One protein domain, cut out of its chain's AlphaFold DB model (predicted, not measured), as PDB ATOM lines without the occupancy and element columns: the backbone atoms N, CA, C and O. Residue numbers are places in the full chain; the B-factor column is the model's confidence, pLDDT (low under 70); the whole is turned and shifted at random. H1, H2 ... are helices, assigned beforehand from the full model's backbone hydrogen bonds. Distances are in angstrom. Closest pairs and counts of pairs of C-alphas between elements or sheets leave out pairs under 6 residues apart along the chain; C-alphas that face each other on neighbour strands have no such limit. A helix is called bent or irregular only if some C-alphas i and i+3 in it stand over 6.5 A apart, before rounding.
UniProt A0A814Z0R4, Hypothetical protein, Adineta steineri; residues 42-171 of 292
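AT A GLANCE: This is residues 42 to 171 of the 292 residues of the protein "Hypothetical protein" of Adineta steineri (UniProt A0A814Z0R4). A long helix, H1, sticks out with residues 42 to 58 as an arm from a flat body, in which H6 lies side by side with H2 and H7, between them. The short helices H3, H4 and H5 lie at the body's other end from H1. The printed part has 130 residues, with seven named helices, H1 to H7 in chain order, and no named strand: all helix. It is loose, with a radius of gyration of the C-alphas of 20.0 A, spanning 70 by 42 by 17 A.

IN THESE COORDINATES: Find C-alpha 42 at (-43.758, 37.495, -16.466); from there H1 runs 45.9 A to residue 72, with a kink of 37 degrees near residue 66, and is irregular, C-alphas 65 and 68 being 7.0 A apart. Next come H2, residues 76 to 94, 27.7 A; H3, 97 to 100; H4, 109 to 115; H5, 120 to 126; and H6, 129 to 144, 22.8 A. H7, residues 150 to 168, 26.2 A, ends at C-alpha 168 (-58.635, 28.825, 28.274).

HOW THE PARTS SIT: Look at Val 63 and Phe 152, the closest C-alphas of H1 and H7, 6.7 A apart: H1 touches the hub H7 with residues 63 to 67 alone, about perpendicular at 88 degrees. H6 and H7 form a helical hairpin, closest at Asn 139 and Ala 150, 4.5 A, opposite ways at 34 degrees, only just shallow. H6 touches H2 at Val 90 and Gly 130, 4.4 A. H5 touches H7 at Leu 125 and Phe 164, 5.2 A. H2 and H4 only just touch, with 3 pairs within 8 A; H3 touches no helix. Every O i to N i+4 pair is within hydrogen-bond range in H4, H5 and H6; H1 has 25 of 27, H2 14 of 15, H7 13 of 15, and H3 is too short for one.

THE WHOLE: The C-alphas farthest apart are those of Arg 43 and Lys 103, 71.7 A. The printed part has no cut, no link is long, and no printed residue is under 70 in pLDDT.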
ATOM      1  N   ARG A  42     -42.875  38.435 -17.180       87.38
ATOM      2  CA  ARG A  42     -43.758  37.495 -16.466       87.38
ATOM      3  C   ARG A  42     -43.135  36.101 -16.383       87.38
ATOM      4  O   ARG A  42     -43.102  35.525 -15.297       87.38
ATOM      5  N   ARG A  43     -42.567  35.597 -17.482       90.12
ATOM      6  CA  ARG A  43     -41.854  34.308 -17.525       90.12
ATOM      7  C   ARG A  43     -40.662  34.287 -16.563       90.12
ATOM      8  O   ARG A  43     -40.537  33.343 -15.790       90.12
ATOM      9  N   ASN A  44     -39.859  35.354 -16.540       90.88
ATOM     10  CA  ASN A  44     -38.714  35.490 -15.632       90.88
ATOM     11  C   ASN A  44     -39.131  35.579 -14.154       90.88
ATOM     12  O   ASN A  44     -38.435  35.073 -13.277       90.88
ATOM     13  N   ARG A  45     -40.274  36.211 -13.847       90.44
ATOM     14  CA  ARG A  45     -40.831  36.206 -12.483       90.44
ATOM     15  C   ARG A  45     -41.285  34.805 -12.069       90.44
ATOM     16  O   ARG A  45     -40.985  34.378 -10.958       90.44
ATOM     17  N   LEU A  46     -41.953  34.079 -12.965       92.38
ATOM     18  CA  LEU A  46     -42.408  32.711 -12.709       92.38
ATOM     19  C   LEU A  46     -41.246  31.727 -12.537       92.38
ATOM     20  O   LEU A  46     -41.332  30.858 -11.673       92.38
ATOM     21  N   SER A  47     -40.160  31.854 -13.307       92.56
ATOM     22  CA  SER A  47     -38.975  31.003 -13.131       92.56
ATOM     23  C   SER A  47     -38.296  31.255 -11.785       92.56
ATOM     24  O   SER A  47     -38.108  30.311 -11.022       92.56
ATOM     25  N   LYS A  48     -38.050  32.524 -11.428       93.44
ATOM     26  CA  LYS A  48     -37.492  32.899 -10.118       93.44
ATOM     27  C   LYS A  48     -38.359  32.406  -8.958       93.44
ATOM     28  O   LYS A  48     -37.833  31.903  -7.967       93.44
ATOM     29  N   LEU A  49     -39.683  32.516  -9.084       93.50
ATOM     30  CA  LEU A  49     -40.616  32.012  -8.078       93.50
ATOM     31  C   LEU A  49     -40.548  30.483  -7.963       93.50
ATOM     32  O   LEU A  49     -40.483  29.964  -6.851       93.50
ATOM     33  N   LYS A  50     -40.519  29.758  -9.087       93.88
ATOM     34  CA  LYS A  50     -40.366  28.295  -9.089       93.88
ATOM     35  C   LYS A  50     -39.056  27.866  -8.432       93.88
ATOM     36  O   LYS A  50     -39.079  26.975  -7.589       93.88
ATOM     37  N   GLU A  51     -37.941  28.516  -8.760       93.38
ATOM     38  CA  GLU A  51     -36.638  28.244  -8.141       93.38
ATOM     39  C   GLU A  51     -36.664  28.492  -6.630       93.38
ATOM     40  O   GLU A  51     -36.176  27.666  -5.856       93.38
ATOM     41  N   PHE A  52     -37.262  29.604  -6.195       93.38
ATOM     42  CA  PHE A  52     -37.433  29.908  -4.777       93.38
ATOM     43  C   PHE A  52     -38.261  28.830  -4.065       93.38
ATOM     44  O   PHE A  52     -37.813  28.289  -3.054       93.38
ATOM     45  N   ILE A  53     -39.424  28.467  -4.618       93.94
ATOM     46  CA  ILE A  53     -40.312  27.442  -4.051       93.94
ATOM     47  C   ILE A  53     -39.596  26.091  -3.973       93.94
ATOM     48  O   ILE A  53     -39.651  25.428  -2.942       93.94
ATOM     49  N   GLN A  54     -38.879  25.685  -5.023       94.50
ATOM     50  CA  GLN A  54     -38.128  24.427  -5.030       94.50
ATOM     51  C   GLN A  54     -37.032  24.403  -3.959       94.50
ATOM     52  O   GLN A  54     -36.897  23.409  -3.238       94.50
ATOM     53  N   ARG A  55     -36.273  25.498  -3.813       93.06
ATOM     54  CA  ARG A  55     -35.261  25.638  -2.753       93.06
ATOM     55  C   ARG A  55     -35.899  25.562  -1.368       93.06
ATOM     56  O   ARG A  55     -35.395  24.838  -0.515       93.06
ATOM     57  N   TYR A  56     -37.022  26.242  -1.164       94.44
ATOM     58  CA  TYR A  56     -37.724  26.238   0.114       94.44
ATOM     59  C   TYR A  56     -38.323  24.861   0.455       94.44
ATOM     60  O   TYR A  56     -38.152  24.368   1.565       94.44
ATOM     61  N   ILE A  57     -38.925  24.161  -0.514       95.06
ATOM     62  CA  ILE A  57     -39.404  22.779  -0.332       95.06
ATOM     63  C   ILE A  57     -38.248  21.846   0.046       95.06
ATOM     64  O   ILE A  57     -38.415  20.971   0.894       95.06
ATOM     65  N   LYS A  58     -37.065  22.025  -0.556       95.06
ATOM     66  CA  LYS A  58     -35.869  21.256  -0.185       95.06
ATOM     67  C   LYS A  58     -35.476  21.501   1.276       95.06
ATOM     68  O   LYS A  58     -35.157  20.542   1.970       95.06
ATOM     69  N   GLN A  59     -35.542  22.745   1.749       94.50
ATOM     70  CA  GLN A  59     -35.278  23.094   3.153       94.50
ATOM     71  C   GLN A  59     -36.320  22.478   4.092       94.50
ATOM     72  O   GLN A  59     -35.961  21.914   5.121       94.50
ATOM     73  N   LEU A  60     -37.597  22.501   3.708       95.38
ATOM     74  CA  LEU A  60     -38.664  21.870   4.479       95.38
ATOM     75  C   LEU A  60     -38.429  20.357   4.608       95.38
ATOM     76  O   LEU A  60     -38.465  19.811   5.706       95.38
ATOM     77  N   LYS A  61     -38.100  19.683   3.497       95.31
ATOM     78  CA  LYS A  61     -37.728  18.259   3.506       95.31
ATOM     79  C   LYS A  61     -36.518  17.989   4.397       95.31
ATOM     80  O   LYS A  61     -36.531  17.005   5.127       95.31
ATOM     81  N   PHE A  62     -35.510  18.861   4.363       94.31
ATOM     82  CA  PHE A  62     -34.332  18.747   5.219       94.31
ATOM     83  C   PHE A  62     -34.698  18.796   6.709       94.31
ATOM     84  O   PHE A  62     -34.261  17.930   7.458       94.31
ATOM     85  N   VAL A  63     -35.562  19.732   7.121       96.00
ATOM     86  CA  VAL A  63     -36.066  19.823   8.504       96.00
ATOM     87  C   VAL A  63     -36.743  18.519   8.933       96.00
ATOM     88  O   VAL A  63     -36.419  17.976   9.983       96.00
ATOM     89  N   PHE A  64     -37.645  17.972   8.110       95.56
ATOM     90  CA  PHE A  64     -38.314  16.700   8.417       95.56
ATOM     91  C   PHE A  64     -37.332  15.527   8.514       95.56
ATOM     92  O   PHE A  64     -37.449  14.687   9.407       95.56
ATOM     93  N   GLN A  65     -36.348  15.469   7.616       95.12
ATOM     94  CA  GLN A  65     -35.324  14.424   7.618       95.12
ATOM     95  C   GLN A  65     -34.367  14.542   8.812       95.12
ATOM     96  O   GLN A  65     -33.841  13.521   9.255       95.12
ATOM     97  N   SER A  66     -34.161  15.746   9.358       94.69
ATOM     98  CA  SER A  66     -33.251  15.973  10.484       94.69
ATOM     99  C   SER A  66     -33.861  15.638  11.851       94.69
ATOM    100  O   SER A  66     -33.108  15.449  12.799       94.69
ATOM    101  N   VAL A  67     -35.186  15.461  11.967       95.12
ATOM    102  CA  VAL A  67     -35.870  15.193  13.253       95.12
ATOM    103  C   VAL A  67     -35.275  13.999  14.007       95.12
ATOM    104  O   VAL A  67     -34.900  14.122  15.172       95.12
ATOM    105  N   ILE A  68     -35.179  12.833  13.362       94.19
ATOM    106  CA  ILE A  68     -34.671  11.615  14.015       94.19
ATOM    107  C   ILE A  68     -33.153  11.706  14.274       94.19
ATOM    108  O   ILE A  68     -32.739  11.395  15.394       94.19
ATOM    109  N   PRO A  69     -32.310  12.113  13.300       94.31
ATOM    110  CA  PRO A  69     -30.880  12.321  13.534       94.31
ATOM    111  C   PRO A  69     -30.573  13.303  14.669       94.31
ATOM    112  O   PRO A  69     -29.747  12.994  15.527       94.31
ATOM    113  N   ASP A  70     -31.266  14.442  14.719       94.31
ATOM    114  CA  ASP A  70     -31.035  15.475  15.731       94.31
ATOM    115  C   ASP A  70     -31.384  14.956  17.133       94.31
ATOM    116  O   ASP A  70     -30.605  15.144  18.066       94.31
ATOM    117  N   LEU A  71     -32.481  14.205  17.281       92.00
ATOM    118  CA  LEU A  71     -32.820  13.547  18.549       92.00
ATOM    119  C   LEU A  71     -31.779  12.507  18.976       92.00
ATOM    120  O   LEU A  71     -31.430  12.424  20.155       92.00
ATOM    121  N   LYS A  72     -31.267  11.719  18.025       91.06
ATOM    122  CA  LYS A  72     -30.227  10.712  18.286       91.06
ATOM    123  C   LYS A  72     -28.858  11.327  18.583       91.06
ATOM    124  O   LYS A  72     -28.010  10.633  19.137       91.06
ATOM    125  N   SER A  73     -28.643  12.598  18.240       92.12
ATOM    126  CA  SER A  73     -27.389  13.305  18.524       92.12
ATOM    127  C   SER A  73     -27.184  13.591  20.015       92.12
ATOM    128  O   SER A  73     -26.057  13.822  20.459       92.12
ATOM    129  N   PHE A  74     -28.255  13.554  20.813       92.25
ATOM    130  CA  PHE A  74     -28.164  13.785  22.245       92.25
ATOM    131  C   PHE A  74     -27.524  12.614  22.991       92.25
ATOM    132  O   PHE A  74     -27.710  11.438  22.683       92.25
ATOM    133  N   GLN A  75     -26.808  12.951  24.063       93.06
ATOM    134  CA  GLN A  75     -26.302  11.960  25.005       93.06
ATOM    135  C   GLN A  75     -27.470  11.182  25.639       93.06
ATOM    136  O   GLN A  75     -28.501  11.766  25.973       93.06
ATOM    137  N   LYS A  76     -27.289   9.874  25.870       92.69
ATOM    138  CA  LYS A  76     -28.356   8.966  26.343       92.69
ATOM    139  C   LYS A  76     -29.082   9.469  27.601       92.69
ATOM    140  O   LYS A  76     -30.300   9.375  27.678       92.69
ATOM    141  N   TRP A  77     -28.361  10.053  28.558       92.12
ATOM    142  CA  TRP A  77     -28.953  10.600  29.786       92.12
ATOM    143  C   TRP A  77     -29.855  11.820  29.532       92.12
ATOM    144  O   TRP A  77     -30.906  11.934  30.157       92.12
ATOM    145  N   LYS A  78     -29.520  12.683  28.561       92.38
ATOM    146  CA  LYS A  78     -30.392  13.795  28.140       92.38
ATOM    147  C   LYS A  78     -31.700  13.273  27.543       92.38
ATOM    148  O   LYS A  78     -32.755  13.831  27.816       92.38
ATOM    149  N   ILE A  79     -31.649  12.175  26.784       89.94
ATOM    150  CA  ILE A  79     -32.850  11.513  26.247       89.94
ATOM    151  C   ILE A  79     -33.722  10.969  27.385       89.94
ATOM    152  O   ILE A  79     -34.933  11.162  27.360       89.94
ATOM    153  N   ILE A  80     -33.120  10.352  28.409       93.00
ATOM    154  CA  ILE A  80     -33.857   9.894  29.599       93.00
ATOM    155  C   ILE A  80     -34.560  11.076  30.279       93.00
ATOM    156  O   ILE A  80     -35.754  10.987  30.554       93.00
ATOM    157  N   ILE A  81     -33.866  12.200  30.484       93.62
ATOM    158  CA  ILE A  81     -34.462  13.420  31.054       93.62
ATOM    159  C   ILE A  81     -35.629  13.920  30.193       93.62
ATOM    160  O   ILE A  81     -36.683  14.249  30.732       93.62
ATOM    161  N   LEU A  82     -35.481  13.939  28.865       92.12
ATOM    162  CA  LEU A  82     -36.553  14.344  27.951       92.12
ATOM    163  C   LEU A  82     -37.774  13.418  28.042       92.12
ATOM    164  O   LEU A  82     -38.899  13.910  28.056       92.12
ATOM    165  N   ILE A  83     -37.573  12.101  28.144       92.12
ATOM    166  CA  ILE A  83     -38.662  11.123  28.310       92.12
ATOM    167  C   ILE A  83     -39.363  11.314  29.658       92.12
ATOM    168  O   ILE A  83     -40.595  11.302  29.720       92.12
ATOM    169  N   LEU A  84     -38.598  11.523  30.732       94.81
ATOM    170  CA  LEU A  84     -39.150  11.810  32.057       94.81
ATOM    171  C   LEU A  84     -39.970  13.101  32.041       94.81
ATOM    172  O   LEU A  84     -41.098  13.106  32.524       94.81
ATOM    173  N   TYR A  85     -39.453  14.165  31.424       93.88
ATOM    174  CA  TYR A  85     -40.170  15.430  31.281       93.88
ATOM    175  C   TYR A  85     -41.439  15.295  30.427       93.88
ATOM    176  O   TYR A  85     -42.483  15.835  30.796       93.88
ATOM    177  N   ALA A  86     -41.384  14.548  29.319       93.44
ATOM    178  CA  ALA A  86     -42.551  14.268  28.480       93.44
ATOM    179  C   ALA A  86     -43.644  13.548  29.280       93.44
ATOM    180  O   ALA A  86     -44.802  13.966  29.290       93.44
ATOM    181  N   THR A  87     -43.248  12.501  30.005       92.56
ATOM    182  CA  THR A  87     -44.145  11.704  30.848       92.56
ATOM    183  C   THR A  87     -44.749  12.566  31.952       92.56
ATOM    184  O   THR A  87     -45.967  12.587  32.123       92.56
ATOM    185  N   PHE A  88     -43.917  13.347  32.644       92.94
ATOM    186  CA  PHE A  88     -44.350  14.286  33.674       92.94
ATOM    187  C   PHE A  88     -45.356  15.308  33.129       92.94
ATOM    188  O   PHE A  88     -46.411  15.496  33.726       92.94
ATOM    189  N   SER A  89     -45.089  15.909  31.967       92.19
ATOM    190  CA  SER A  89     -45.956  16.929  31.355       92.19
ATOM    191  C   SER A  89     -47.338  16.383  30.976       92.19
ATOM    192  O   SER A  89     -48.360  17.049  31.177       92.19
ATOM    193  N   VAL A  90     -47.394  15.152  30.459       90.25
ATOM    194  CA  VAL A  90     -48.660  14.478  30.139       90.25
ATOM    195  C   VAL A  90     -49.423  14.121  31.416       90.25
ATOM    196  O   VAL A  90     -50.614  14.412  31.511       90.25
ATOM    197  N   ILE A  91     -48.746  13.572  32.431       90.44
ATOM    198  CA  ILE A  91     -49.370  13.253  33.725       90.44
ATOM    199  C   ILE A  91     -49.931  14.518  34.385       90.44
ATOM    200  O   ILE A  91     -51.080  14.523  34.824       90.44
ATOM    201  N   PHE A  92     -49.170  15.613  34.396       88.19
ATOM    202  CA  PHE A  92     -49.576  16.883  35.008       88.19
ATOM    203  C   PHE A  92     -50.770  17.545  34.302       88.19
ATOM    204  O   PHE A  92     -51.462  18.384  34.871       88.19
ATOM    205  N   THR A  93     -51.056  17.146  33.063       88.75
ATOM    206  CA  THR A  93     -52.264  17.581  32.349       88.75
ATOM    207  C   THR A  93     -53.517  16.841  32.831       88.75
ATOM    208  O   THR A  93     -54.622  17.380  32.765       88.75
ATOM    209  N   ILE A  94     -53.352  15.617  33.338       89.56
ATOM    210  CA  ILE A  94     -54.439  14.752  33.818       89.56
ATOM    211  C   ILE A  94     -54.708  14.986  35.310       89.56
ATOM    212  O   ILE A  94     -55.864  14.942  35.740       89.56
ATOM    213  N   VAL A  95     -53.657  15.237  36.093       90.12
ATOM    214  CA  VAL A  95     -53.729  15.415  37.549       90.12
ATOM    215  C   VAL A  95     -54.069  16.864  37.912       90.12
ATOM    216  O   VAL A  95     -53.446  17.799  37.419       90.12
ATOM    217  N   ASP A  96     -55.039  17.062  38.807       86.69
ATOM    218  CA  ASP A  96     -55.347  18.373  39.393       86.69
ATOM    219  C   ASP A  96     -54.712  18.495  40.781       86.69
ATOM    220  O   ASP A  96     -55.262  18.023  41.770       86.69
ATOM    221  N   VAL A  97     -53.559  19.162  40.869       84.12
ATOM    222  CA  VAL A  97     -52.821  19.355  42.134       84.12
ATOM    223  C   VAL A  97     -53.654  20.100  43.185       84.12
ATOM    224  O   VAL A  97     -53.439  19.920  44.384       84.12
ATOM    225  N   ASN A  98     -54.670  20.869  42.777       84.06
ATOM    226  CA  ASN A  98     -55.545  21.546  43.731       84.06
ATOM    227  C   ASN A  98     -56.346  20.570  44.599       84.06
ATOM    228  O   ASN A  98     -56.825  20.988  45.650       84.06
ATOM    229  N   SER A  99     -56.476  19.293  44.219       85.31
ATOM    230  CA  SER A  99     -57.117  18.274  45.059       85.31
ATOM    231  C   SER A  99     -56.370  18.010  46.368       85.31
ATOM    232  O   SER A  99     -56.964  17.512  47.318       85.31
ATOM    233  N   PHE A 100     -55.075  18.339  46.443       85.31
ATOM    234  CA  PHE A 100     -54.310  18.224  47.689       85.31
ATOM    235  C   PHE A 100     -54.648  19.338  48.687       85.31
ATOM    236  O   PHE A 100     -54.533  19.137  49.893       85.31
ATOM    237  N   THR A 101     -55.091  20.500  48.201       84.62
ATOM    238  CA  THR A 101     -55.453  21.653  49.040       84.62
ATOM    239  C   THR A 101     -56.964  21.748  49.260       84.62
ATOM    240  O   THR A 101     -57.414  22.140  50.336       84.62
ATOM    241  N   LYS A 102     -57.763  21.379  48.255       83.69
ATOM    242  CA  LYS A 102     -59.226  21.479  48.242       83.69
ATOM    243  C   LYS A 102     -59.850  20.084  48.288       83.69
ATOM    244  O   LYS A 102     -59.780  19.337  47.316       83.69
ATOM    245  N   LYS A 103     -60.461  19.740  49.429       78.56
ATOM    246  CA  LYS A 103     -61.010  18.397  49.718       78.56
ATOM    247  C   LYS A 103     -62.192  17.985  48.828       78.56
ATOM    248  O   LYS A 103     -62.523  16.807  48.778       78.56
ATOM    249  N   ASP A 104     -62.833  18.933  48.155       84.75
ATOM    250  CA  ASP A 104     -63.968  18.740  47.247       84.75
ATOM    251  C   ASP A 104     -63.551  18.419  45.800       84.75
ATOM    252  O   ASP A 104     -64.400  18.079  44.973       84.75
ATOM    253  N   ARG A 105     -62.253  18.495  45.479       86.31
ATOM    254  CA  ARG A 105     -61.733  18.214  44.136       86.31
ATOM    255  C   ARG A 105     -61.191  16.789  44.032       86.31
ATOM    256  O   ARG A 105     -60.481  16.299  44.905       86.31
ATOM    257  N   SER A 106     -61.493  16.129  42.918       90.06
ATOM    258  CA  SER A 106     -60.899  14.845  42.544       90.06
ATOM    259  C   SER A 106     -59.454  15.029  42.073       90.06
ATOM    260  O   SER A 106     -59.107  16.076  41.530       90.06
ATOM    261  N   LEU A 107     -58.628  13.984  42.191       89.19
ATOM    262  CA  LEU A 107     -57.284  13.954  41.596       89.19
ATOM    263  C   LEU A 107     -57.316  14.078  40.066       89.19
ATOM    264  O   LEU A 107     -56.364  14.574  39.469       89.19
ATOM    265  N   LEU A 108     -58.392  13.622  39.415       90.81
ATOM    266  CA  LEU A 108     -58.526  13.679  37.960       90.81
ATOM    267  C   LEU A 108     -59.149  15.005  37.528       90.81
ATOM    268  O   LEU A 108     -60.345  15.245  37.729       90.81
ATOM    269  N   LYS A 109     -58.366  15.819  36.819       90.00
ATOM    270  CA  LYS A 109     -58.781  17.129  36.306       90.00
ATOM    271  C   LYS A 109     -60.024  17.055  35.422       90.00
ATOM    272  O   LYS A 109     -60.897  17.909  35.503       90.00
ATOM    273  N   TRP A 110     -60.168  15.975  34.652       89.94
ATOM    274  CA  TRP A 110     -61.349  15.735  33.817       89.94
ATOM    275  C   TRP A 110     -62.664  15.652  34.612       89.94
ATOM    276  O   TRP A 110     -63.727  16.009  34.101       89.94
ATOM    277  N   ILE A 111     -62.623  15.144  35.848       89.25
ATOM    278  CA  ILE A 111     -63.804  15.074  36.716       89.25
ATOM    279  C   ILE A 111     -64.137  16.476  37.223       89.25
ATOM    280  O   ILE A 111     -65.285  16.895  37.101       89.25
ATOM    281  N   ASN A 112     -63.133  17.216  37.688       89.69
ATOM    282  CA  ASN A 112     -63.325  18.575  38.191       89.69
ATOM    283  C   ASN A 112     -63.861  19.508  37.099       89.69
ATOM    284  O   ASN A 112     -64.862  20.176  37.316       89.69
ATOM    285  N   ASP A 113     -63.298  19.462  35.888       89.31
ATOM    286  CA  ASP A 113     -63.766  20.278  34.760       89.31
ATOM    287  C   ASP A 113     -65.207  19.923  34.331       89.31
ATOM    288  O   ASP A 113     -65.930  20.774  33.806       89.31
ATOM    289  N   ARG A 114     -65.655  18.674  34.546       89.31
ATOM    290  CA  ARG A 114     -67.068  18.294  34.348       89.31
ATOM    291  C   ARG A 114     -67.968  18.937  35.397       89.31
ATOM    292  O   ARG A 114     -69.009  19.476  35.030       89.31
ATOM    293  N   THR A 115     -67.562  18.890  36.663       89.31
ATOM    294  CA  THR A 115     -68.279  19.528  37.778       89.31
ATOM    295  C   THR A 115     -68.349  21.046  37.597       89.31
ATOM    296  O   THR A 115     -69.424  21.628  37.729       89.31
ATOM    297  N   ASP A 116     -67.251  21.658  37.147       89.06
ATOM    298  CA  ASP A 116     -67.112  23.092  36.850       89.06
ATOM    299  C   ASP A 116     -67.832  23.507  35.541       89.06
ATOM    300  O   ASP A 116     -67.733  24.651  35.094       89.06
ATOM    301  N   ARG A 117     -68.574  22.583  34.903       90.50
ATOM    302  CA  ARG A 117     -69.345  22.783  33.658       90.50
ATOM    303  C   ARG A 117     -68.513  23.338  32.495       90.50
ATOM    304  O   ARG A 117     -69.029  24.041  31.622       90.50
ATOM    305  N   VAL A 118     -67.230  22.984  32.425       90.12
ATOM    306  CA  VAL A 118     -66.365  23.344  31.297       90.12
ATOM    307  C   VAL A 118     -66.844  22.606  30.042       90.12
ATOM    308  O   VAL A 118     -67.081  21.394  30.056       90.12
ATOM    309  N   ALA A 119     -66.987  23.319  28.924       92.50
ATOM    310  CA  ALA A 119     -67.416  22.730  27.655       92.50
ATOM    311  C   ALA A 119     -66.488  21.583  27.201       92.50
ATOM    312  O   ALA A 119     -65.280  21.616  27.438       92.50
ATOM    313  N   LEU A 120     -67.050  20.568  26.532       91.69
ATOM    314  CA  LEU A 120     -66.312  19.361  26.132       91.69
ATOM    315  C   LEU A 120     -65.112  19.677  25.229       91.69
ATOM    316  O   LEU A 120     -64.023  19.164  25.460       91.69
ATOM    317  N   TRP A 121     -65.285  20.565  24.250       92.50
ATOM    318  CA  TRP A 121     -64.222  20.920  23.308       92.50
ATOM    319  C   TRP A 121     -63.001  21.553  24.000       92.50
ATOM    320  O   TRP A 121     -61.868  21.250  23.636       92.50
ATOM    321  N   ARG A 122     -63.210  22.362  25.054       92.81
ATOM    322  CA  ARG A 122     -62.124  22.965  25.852       92.81
ATOM    323  C   ARG A 122     -61.332  21.888  26.590       92.81
ATOM    324  O   ARG A 122     -60.107  21.909  26.573       92.81
ATOM    325  N   ARG A 123     -62.038  20.908  27.161       91.81
ATOM    326  CA  ARG A 123     -61.434  19.746  27.831       91.81
ATOM    327  C   ARG A 123     -60.643  18.862  26.864       91.81
ATOM    328  O   ARG A 123     -59.575  18.385  27.221       91.81
ATOM    329  N   CYS A 124     -61.123  18.672  25.634       91.75
ATOM    330  CA  CYS A 124     -60.360  17.955  24.610       91.75
ATOM    331  C   CYS A 124     -59.049  18.681  24.263       91.75
ATOM    332  O   CYS A 124     -58.008  18.039  24.163       91.75
ATOM    333  N   LEU A 125     -59.077  20.013  24.134       92.12
ATOM    334  CA  LEU A 125     -57.871  20.812  23.877       92.12
ATOM    335  C   LEU A 125     -56.916  20.847  25.075       92.12
ATOM    336  O   LEU A 125     -55.704  20.886  24.880       92.12
ATOM    337  N   LEU A 126     -57.429  20.763  26.304       91.31
ATOM    338  CA  LEU A 126     -56.597  20.597  27.495       91.31
ATOM    339  C   LEU A 126     -55.721  19.350  27.408       91.31
ATOM    340  O   LEU A 126     -54.553  19.424  27.758       91.31
ATOM    341  N   CYS A 127     -56.221  18.226  26.889       87.50
ATOM    342  CA  CYS A 127     -55.408  17.013  26.739       87.50
ATOM    343  C   CYS A 127     -54.165  17.221  25.851       87.50
ATOM    344  O   CYS A 127     -53.190  16.484  25.981       87.50
ATOM    345  N   LEU A 128     -54.173  18.236  24.980       88.62
ATOM    346  CA  LEU A 128     -53.040  18.586  24.126       88.62
ATOM    347  C   LEU A 128     -51.982  19.433  24.849       88.62
ATOM    348  O   LEU A 128     -50.854  19.517  24.364       88.62
ATOM    349  N   SER A 129     -52.293  20.034  26.007       91.31
ATOM    350  CA  SER A 129     -51.384  20.972  26.681       91.31
ATOM    351  C   SER A 129     -50.089  20.312  27.155       91.31
ATOM    352  O   SER A 129     -49.026  20.916  27.058       91.31
ATOM    353  N   GLY A 130     -50.146  19.059  27.618       92.56
ATOM    354  CA  GLY A 130     -48.953  18.322  28.055       92.56
ATOM    355  C   GLY A 130     -48.016  17.981  26.898       92.56
ATOM    356  O   GLY A 130     -46.801  18.143  27.009       92.56
ATOM    357  N   VAL A 131     -48.584  17.574  25.759       93.69
ATOM    358  CA  VAL A 131     -47.818  17.329  24.528       93.69
ATOM    359  C   VAL A 131     -47.226  18.639  24.016       93.69
ATOM    360  O   VAL A 131     -46.044  18.690  23.686       93.69
ATOM    361  N   SER A 132     -48.015  19.714  24.029       94.88
ATOM    362  CA  SER A 132     -47.554  21.054  23.681       94.88
ATOM    363  C   SER A 132     -46.353  21.488  24.532       94.88
ATOM    364  O   SER A 132     -45.321  21.863  23.974       94.88
ATOM    365  N   ALA A 133     -46.434  21.353  25.860       93.88
ATOM    366  CA  ALA A 133     -45.342  21.683  26.777       93.88
ATOM    367  C   ALA A 133     -44.055  20.917  26.433       93.88
ATOM    368  O   ALA A 133     -42.992  21.524  26.283       93.88
ATOM    369  N   PHE A 134     -44.162  19.605  26.201       95.44
ATOM    370  CA  PHE A 134     -43.035  18.787  25.754       95.44
ATOM    371  C   PHE A 134     -42.431  19.285  24.434       95.44
ATOM    372  O   PHE A 134     -41.221  19.497  24.348       95.44
ATOM    373  N   THR A 135     -43.264  19.507  23.413       96.19
ATOM    374  CA  THR A 135     -42.795  19.942  22.087       96.19
ATOM    375  C   THR A 135     -42.131  21.320  22.121       96.19
ATOM    376  O   THR A 135     -41.108  21.514  21.466       96.19
ATOM    377  N   ASN A 136     -42.639  22.249  22.938       94.69
ATOM    378  CA  ASN A 136     -42.053  23.576  23.112       94.69
ATOM    379  C   ASN A 136     -40.697  23.518  23.833       94.69
ATOM    380  O   ASN A 136     -39.751  24.174  23.399       94.69
ATOM    381  N   VAL A 137     -40.548  22.691  24.876       94.94
ATOM    382  CA  VAL A 137     -39.238  22.492  25.524       94.94
ATOM    383  C   VAL A 137     -38.242  21.848  24.567       94.94
ATOM    384  O   VAL A 137     -37.098  22.293  24.477       94.94
ATOM    385  N   LEU A 138     -38.668  20.833  23.813       95.62
ATOM    386  CA  LEU A 138     -37.803  20.170  22.844       95.62
ATOM    387  C   LEU A 138     -37.345  21.125  21.732       95.62
ATOM    388  O   LEU A 138     -36.168  21.106  21.369       95.62
ATOM    389  N   ASN A 139     -38.237  21.999  21.253       96.75
ATOM    390  CA  ASN A 139     -37.889  23.091  20.345       96.75
ATOM    391  C   ASN A 139     -36.755  23.948  20.932       96.75
ATOM    392  O   ASN A 139     -35.687  24.038  20.330       96.75
ATOM    393  N   VAL A 140     -36.924  24.490  22.143       94.75
ATOM    394  CA  VAL A 140     -35.904  25.340  22.790       94.75
ATOM    395  C   VAL A 140     -34.568  24.608  22.954       94.75
ATOM    396  O   VAL A 140     -33.512  25.169  22.654       94.75
ATOM    397  N   VAL A 141     -34.587  23.338  23.369       94.75
ATOM    398  CA  VAL A 141     -33.366  22.526  23.502       94.75
ATOM    399  C   VAL A 141     -32.640  22.388  22.161       94.75
ATOM    400  O   VAL A 141     -31.412  22.488  22.114       94.75
ATOM    401  N   LEU A 142     -33.369  22.189  21.063       95.88
ATOM    402  CA  LEU A 142     -32.790  22.080  19.722       95.88
ATOM    403  C   LEU A 142     -32.295  23.428  19.185       95.88
ATOM    404  O   LEU A 142     -31.241  23.461  18.549       95.88
ATOM    405  N   VAL A 143     -32.980  24.532  19.504       96.12
ATOM    406  CA  VAL A 143     -32.516  25.899  19.208       96.12
ATOM    407  C   VAL A 143     -31.168  26.167  19.875       96.12
ATOM    408  O   VAL A 143     -30.276  26.711  19.232       96.12
ATOM    409  N   ILE A 144     -30.978  25.754  21.135       92.50
ATOM    410  CA  ILE A 144     -29.692  25.881  21.850       92.50
ATOM    411  C   ILE A 144     -28.564  25.142  21.120       92.50
ATOM    412  O   ILE A 144     -27.436  25.619  21.071       92.50
ATOM    413  N   HIS A 145     -28.870  23.991  20.521       92.62
ATOM    414  CA  HIS A 145     -27.899  23.204  19.760       92.62
ATOM    415  C   HIS A 145     -27.836  23.601  18.274       92.62
ATOM    416  O   HIS A 145     -27.198  22.898  17.493       92.62
ATOM    417  N   GLY A 146     -28.516  24.681  17.865       94.00
ATOM    418  CA  GLY A 146     -28.531  25.179  16.488       94.00
ATOM    419  C   GLY A 146     -29.092  24.190  15.459       94.00
ATOM    420  O   GLY A 146     -28.709  24.263  14.288       94.00
ATOM    421  N   LYS A 147     -29.955  23.253  15.879       95.44
ATOM    422  CA  LYS A 147     -30.490  22.171  15.036       95.44
ATOM    423  C   LYS A 147     -31.738  22.598  14.271       95.44
ATOM    424  O   LYS A 147     -32.674  23.141  14.850       95.44
ATOM    425  N   MET A 148     -31.791  22.274  12.978       95.12
ATOM    426  CA  MET A 148     -32.905  22.663  12.100       95.12
ATOM    427  C   MET A 148     -34.236  21.993  12.450       95.12
ATOM    428  O   MET A 148     -35.288  22.582  12.199       95.12
ATOM    429  N   SER A 149     -34.220  20.810  13.076       96.75
ATOM    430  CA  SER A 149     -35.453  20.164  13.543       96.75
ATOM    431  C   SER A 149     -36.191  20.969  14.614       96.75
ATOM    432  O   SER A 149     -37.384  20.730  14.801       96.75
ATOM    433  N   ALA A 150     -35.549  21.953  15.262       97.50
ATOM    434  CA  ALA A 150     -36.202  22.890  16.176       97.50
ATOM    435  C   ALA A 150     -37.496  23.470  15.583       97.50
ATOM    436  O   ALA A 150     -38.542  23.437  16.226       97.50
ATOM    437  N   TYR A 151     -37.464  23.876  14.310       97.56
ATOM    438  CA  TYR A 151     -38.623  24.442  13.620       97.56
ATOM    439  C   TYR A 151     -39.785  23.461  13.457       97.56
ATOM    440  O   TYR A 151     -40.941  23.868  13.549       97.56
ATOM    441  N   PHE A 152     -39.514  22.165  13.261       98.00
ATOM    442  CA  PHE A 152     -40.572  21.151  13.242       98.00
ATOM    443  C   PHE A 152     -41.285  21.084  14.599       98.00
ATOM    444  O   PHE A 152     -42.514  21.132  14.664       98.00
ATOM    445  N   TRP A 153     -40.511  21.041  15.687       97.88
ATOM    446  CA  TRP A 153     -41.051  21.004  17.045       97.88
ATOM    447  C   TRP A 153     -41.740  22.312  17.439       97.88
ATOM    448  O   TRP A 153     -42.757  22.267  18.122       97.88
ATOM    449  N   GLY A 154     -41.248  23.457  16.963       97.31
ATOM    450  CA  GLY A 154     -41.880  24.762  17.152       97.31
ATOM    451  C   GLY A 154     -43.220  24.890  16.431       97.31
ATOM    452  O   GLY A 154     -44.180  25.381  17.019       97.31
ATOM    453  N   ILE A 155     -43.326  24.394  15.191       98.12
ATOM    454  CA  ILE A 155     -44.600  24.344  14.451       98.12
ATOM    455  C   ILE A 155     -45.603  23.468  15.201       98.12
ATOM    456  O   ILE A 155     -46.739  23.886  15.431       98.12
ATOM    457  N   LEU A 156     -45.178  22.269  15.611       97.38
ATOM    458  CA  LEU A 156     -46.031  21.349  16.356       97.38
ATOM    459  C   LEU A 156     -46.475  21.966  17.689       97.38
ATOM    460  O   LEU A 156     -47.665  21.973  17.998       97.38
ATOM    461  N   GLY A 157     -45.543  22.556  18.435       97.00
ATOM    462  CA  GLY A 157     -45.824  23.234  19.696       97.00
ATOM    463  C   GLY A 157     -46.813  24.384  19.547       97.00
ATOM    464  O   GLY A 157     -47.733  24.488  20.358       97.00
ATOM    465  N   ALA A 158     -46.703  25.181  18.481       96.62
ATOM    466  CA  ALA A 158     -47.617  26.289  18.224       96.62
ATOM    467  C   ALA A 158     -49.023  25.855  17.814       96.62
ATOM    468  O   ALA A 158     -50.000  26.404  18.327       96.62
ATOM    469  N   ILE A 159     -49.139  24.836  16.960       96.75
ATOM    470  CA  ILE A 159     -50.438  24.282  16.552       96.75
ATOM    471  C   ILE A 159     -51.148  23.606  17.733       96.75
ATOM    472  O   ILE A 159     -52.374  23.616  17.789       96.75
ATOM    473  N   LEU A 160     -50.405  23.047  18.693       95.69
ATOM    474  CA  LEU A 160     -50.988  22.452  19.897       95.69
ATOM    475  C   LEU A 160     -51.330  23.503  20.965       95.69
ATOM    476  O   LEU A 160     -52.407  23.443  21.559       95.69
ATOM    477  N   TYR A 161     -50.437  24.467  21.215       95.44
ATOM    478  CA  TYR A 161     -50.612  25.454  22.283       95.44
ATOM    479  C   TYR A 161     -51.647  26.522  21.942       95.44
ATOM    480  O   TYR A 161     -52.482  26.845  22.780       95.44
ATOM    481  N   GLY A 162     -51.617  27.062  20.720       94.50
ATOM    482  CA  GLY A 162     -52.474  28.177  20.312       94.50
ATOM    483  C   GLY A 162     -53.970  27.912  20.543       94.50
ATOM    484  O   GLY A 162     -54.621  28.696  21.238       94.50
ATOM    485  N   PRO A 163     -54.523  26.785  20.055       93.06
ATOM    486  CA  PRO A 163     -55.912  26.408  20.318       93.06
ATOM    487  C   PRO A 163     -56.213  26.194  21.804       93.06
ATOM    488  O   PRO A 163     -57.282  26.584  22.274       93.06
ATOM    489  N   PHE A 164     -55.284  25.603  22.563       94.06
ATOM    490  CA  PHE A 164     -55.426  25.448  24.012       94.06
ATOM    491  C   PHE A 164     -55.492  26.810  24.724       94.06
ATOM    492  O   PHE A 164     -56.406  27.043  25.518       94.06
ATOM    493  N   ALA A 165     -54.576  27.724  24.408       92.00
ATOM    494  CA  ALA A 165     -54.528  29.067  24.974       92.00
ATOM    495  C   ALA A 165     -55.829  29.830  24.687       92.00
ATOM    496  O   ALA A 165     -56.441  30.392  25.599       92.00
ATOM    497  N   PHE A 166     -56.324  29.732  23.449       91.06
ATOM    498  CA  PHE A 166     -57.615  30.285  23.056       91.06
ATOM    499  C   PHE A 166     -58.764  29.688  23.882       91.06
ATOM    500  O   PHE A 166     -59.573  30.420  24.453       91.06
ATOM    501  N   ALA A 167     -58.804  28.359  24.024       90.00
ATOM    502  CA  ALA A 167     -59.832  27.669  24.792       90.00
ATOM    503  C   ALA A 167     -59.863  28.095  26.266       90.00
ATOM    504  O   ALA A 167     -60.930  28.112  26.876       90.00
ATOM    505  N   TYR A 168     -58.723  28.440  26.864       87.81
ATOM    506  CA  TYR A 168     -58.635  28.825  28.274       87.81
ATOM    507  C   TYR A 168     -58.611  30.340  28.514       87.81
ATOM    508  O   TYR A 168     -58.621  30.762  29.668       87.81
ATOM    509  N   GLY A 169     -58.730  31.145  27.454       85.06
ATOM    510  CA  GLY A 169     -58.848  32.601  27.546       85.06
ATOM    511  C   GLY A 169     -57.518  33.334  27.705       85.06
ATOM    512  O   GLY A 169     -57.517  34.520  28.030       85.06
ATOM    513  N   TYR A 170     -56.401  32.653  27.449       87.31
ATOM    514  CA  TYR A 170     -55.074  33.254  27.351       87.31
ATOM    515  C   TYR A 170     -54.927  33.893  25.966       87.31
ATOM    516  O   TYR A 170     -54.273  33.356  25.076       87.31
ATOM    517  N   ALA A 171     -55.643  34.998  25.745       87.88
ATOM    518  CA  ALA A 171     -55.791  35.600  24.420       87.88
ATOM    519  C   ALA A 171     -54.466  36.124  23.843       87.88
ATOM    520  O   ALA A 171     -54.224  35.903  22.658       87.88
TER     521      ALA A 171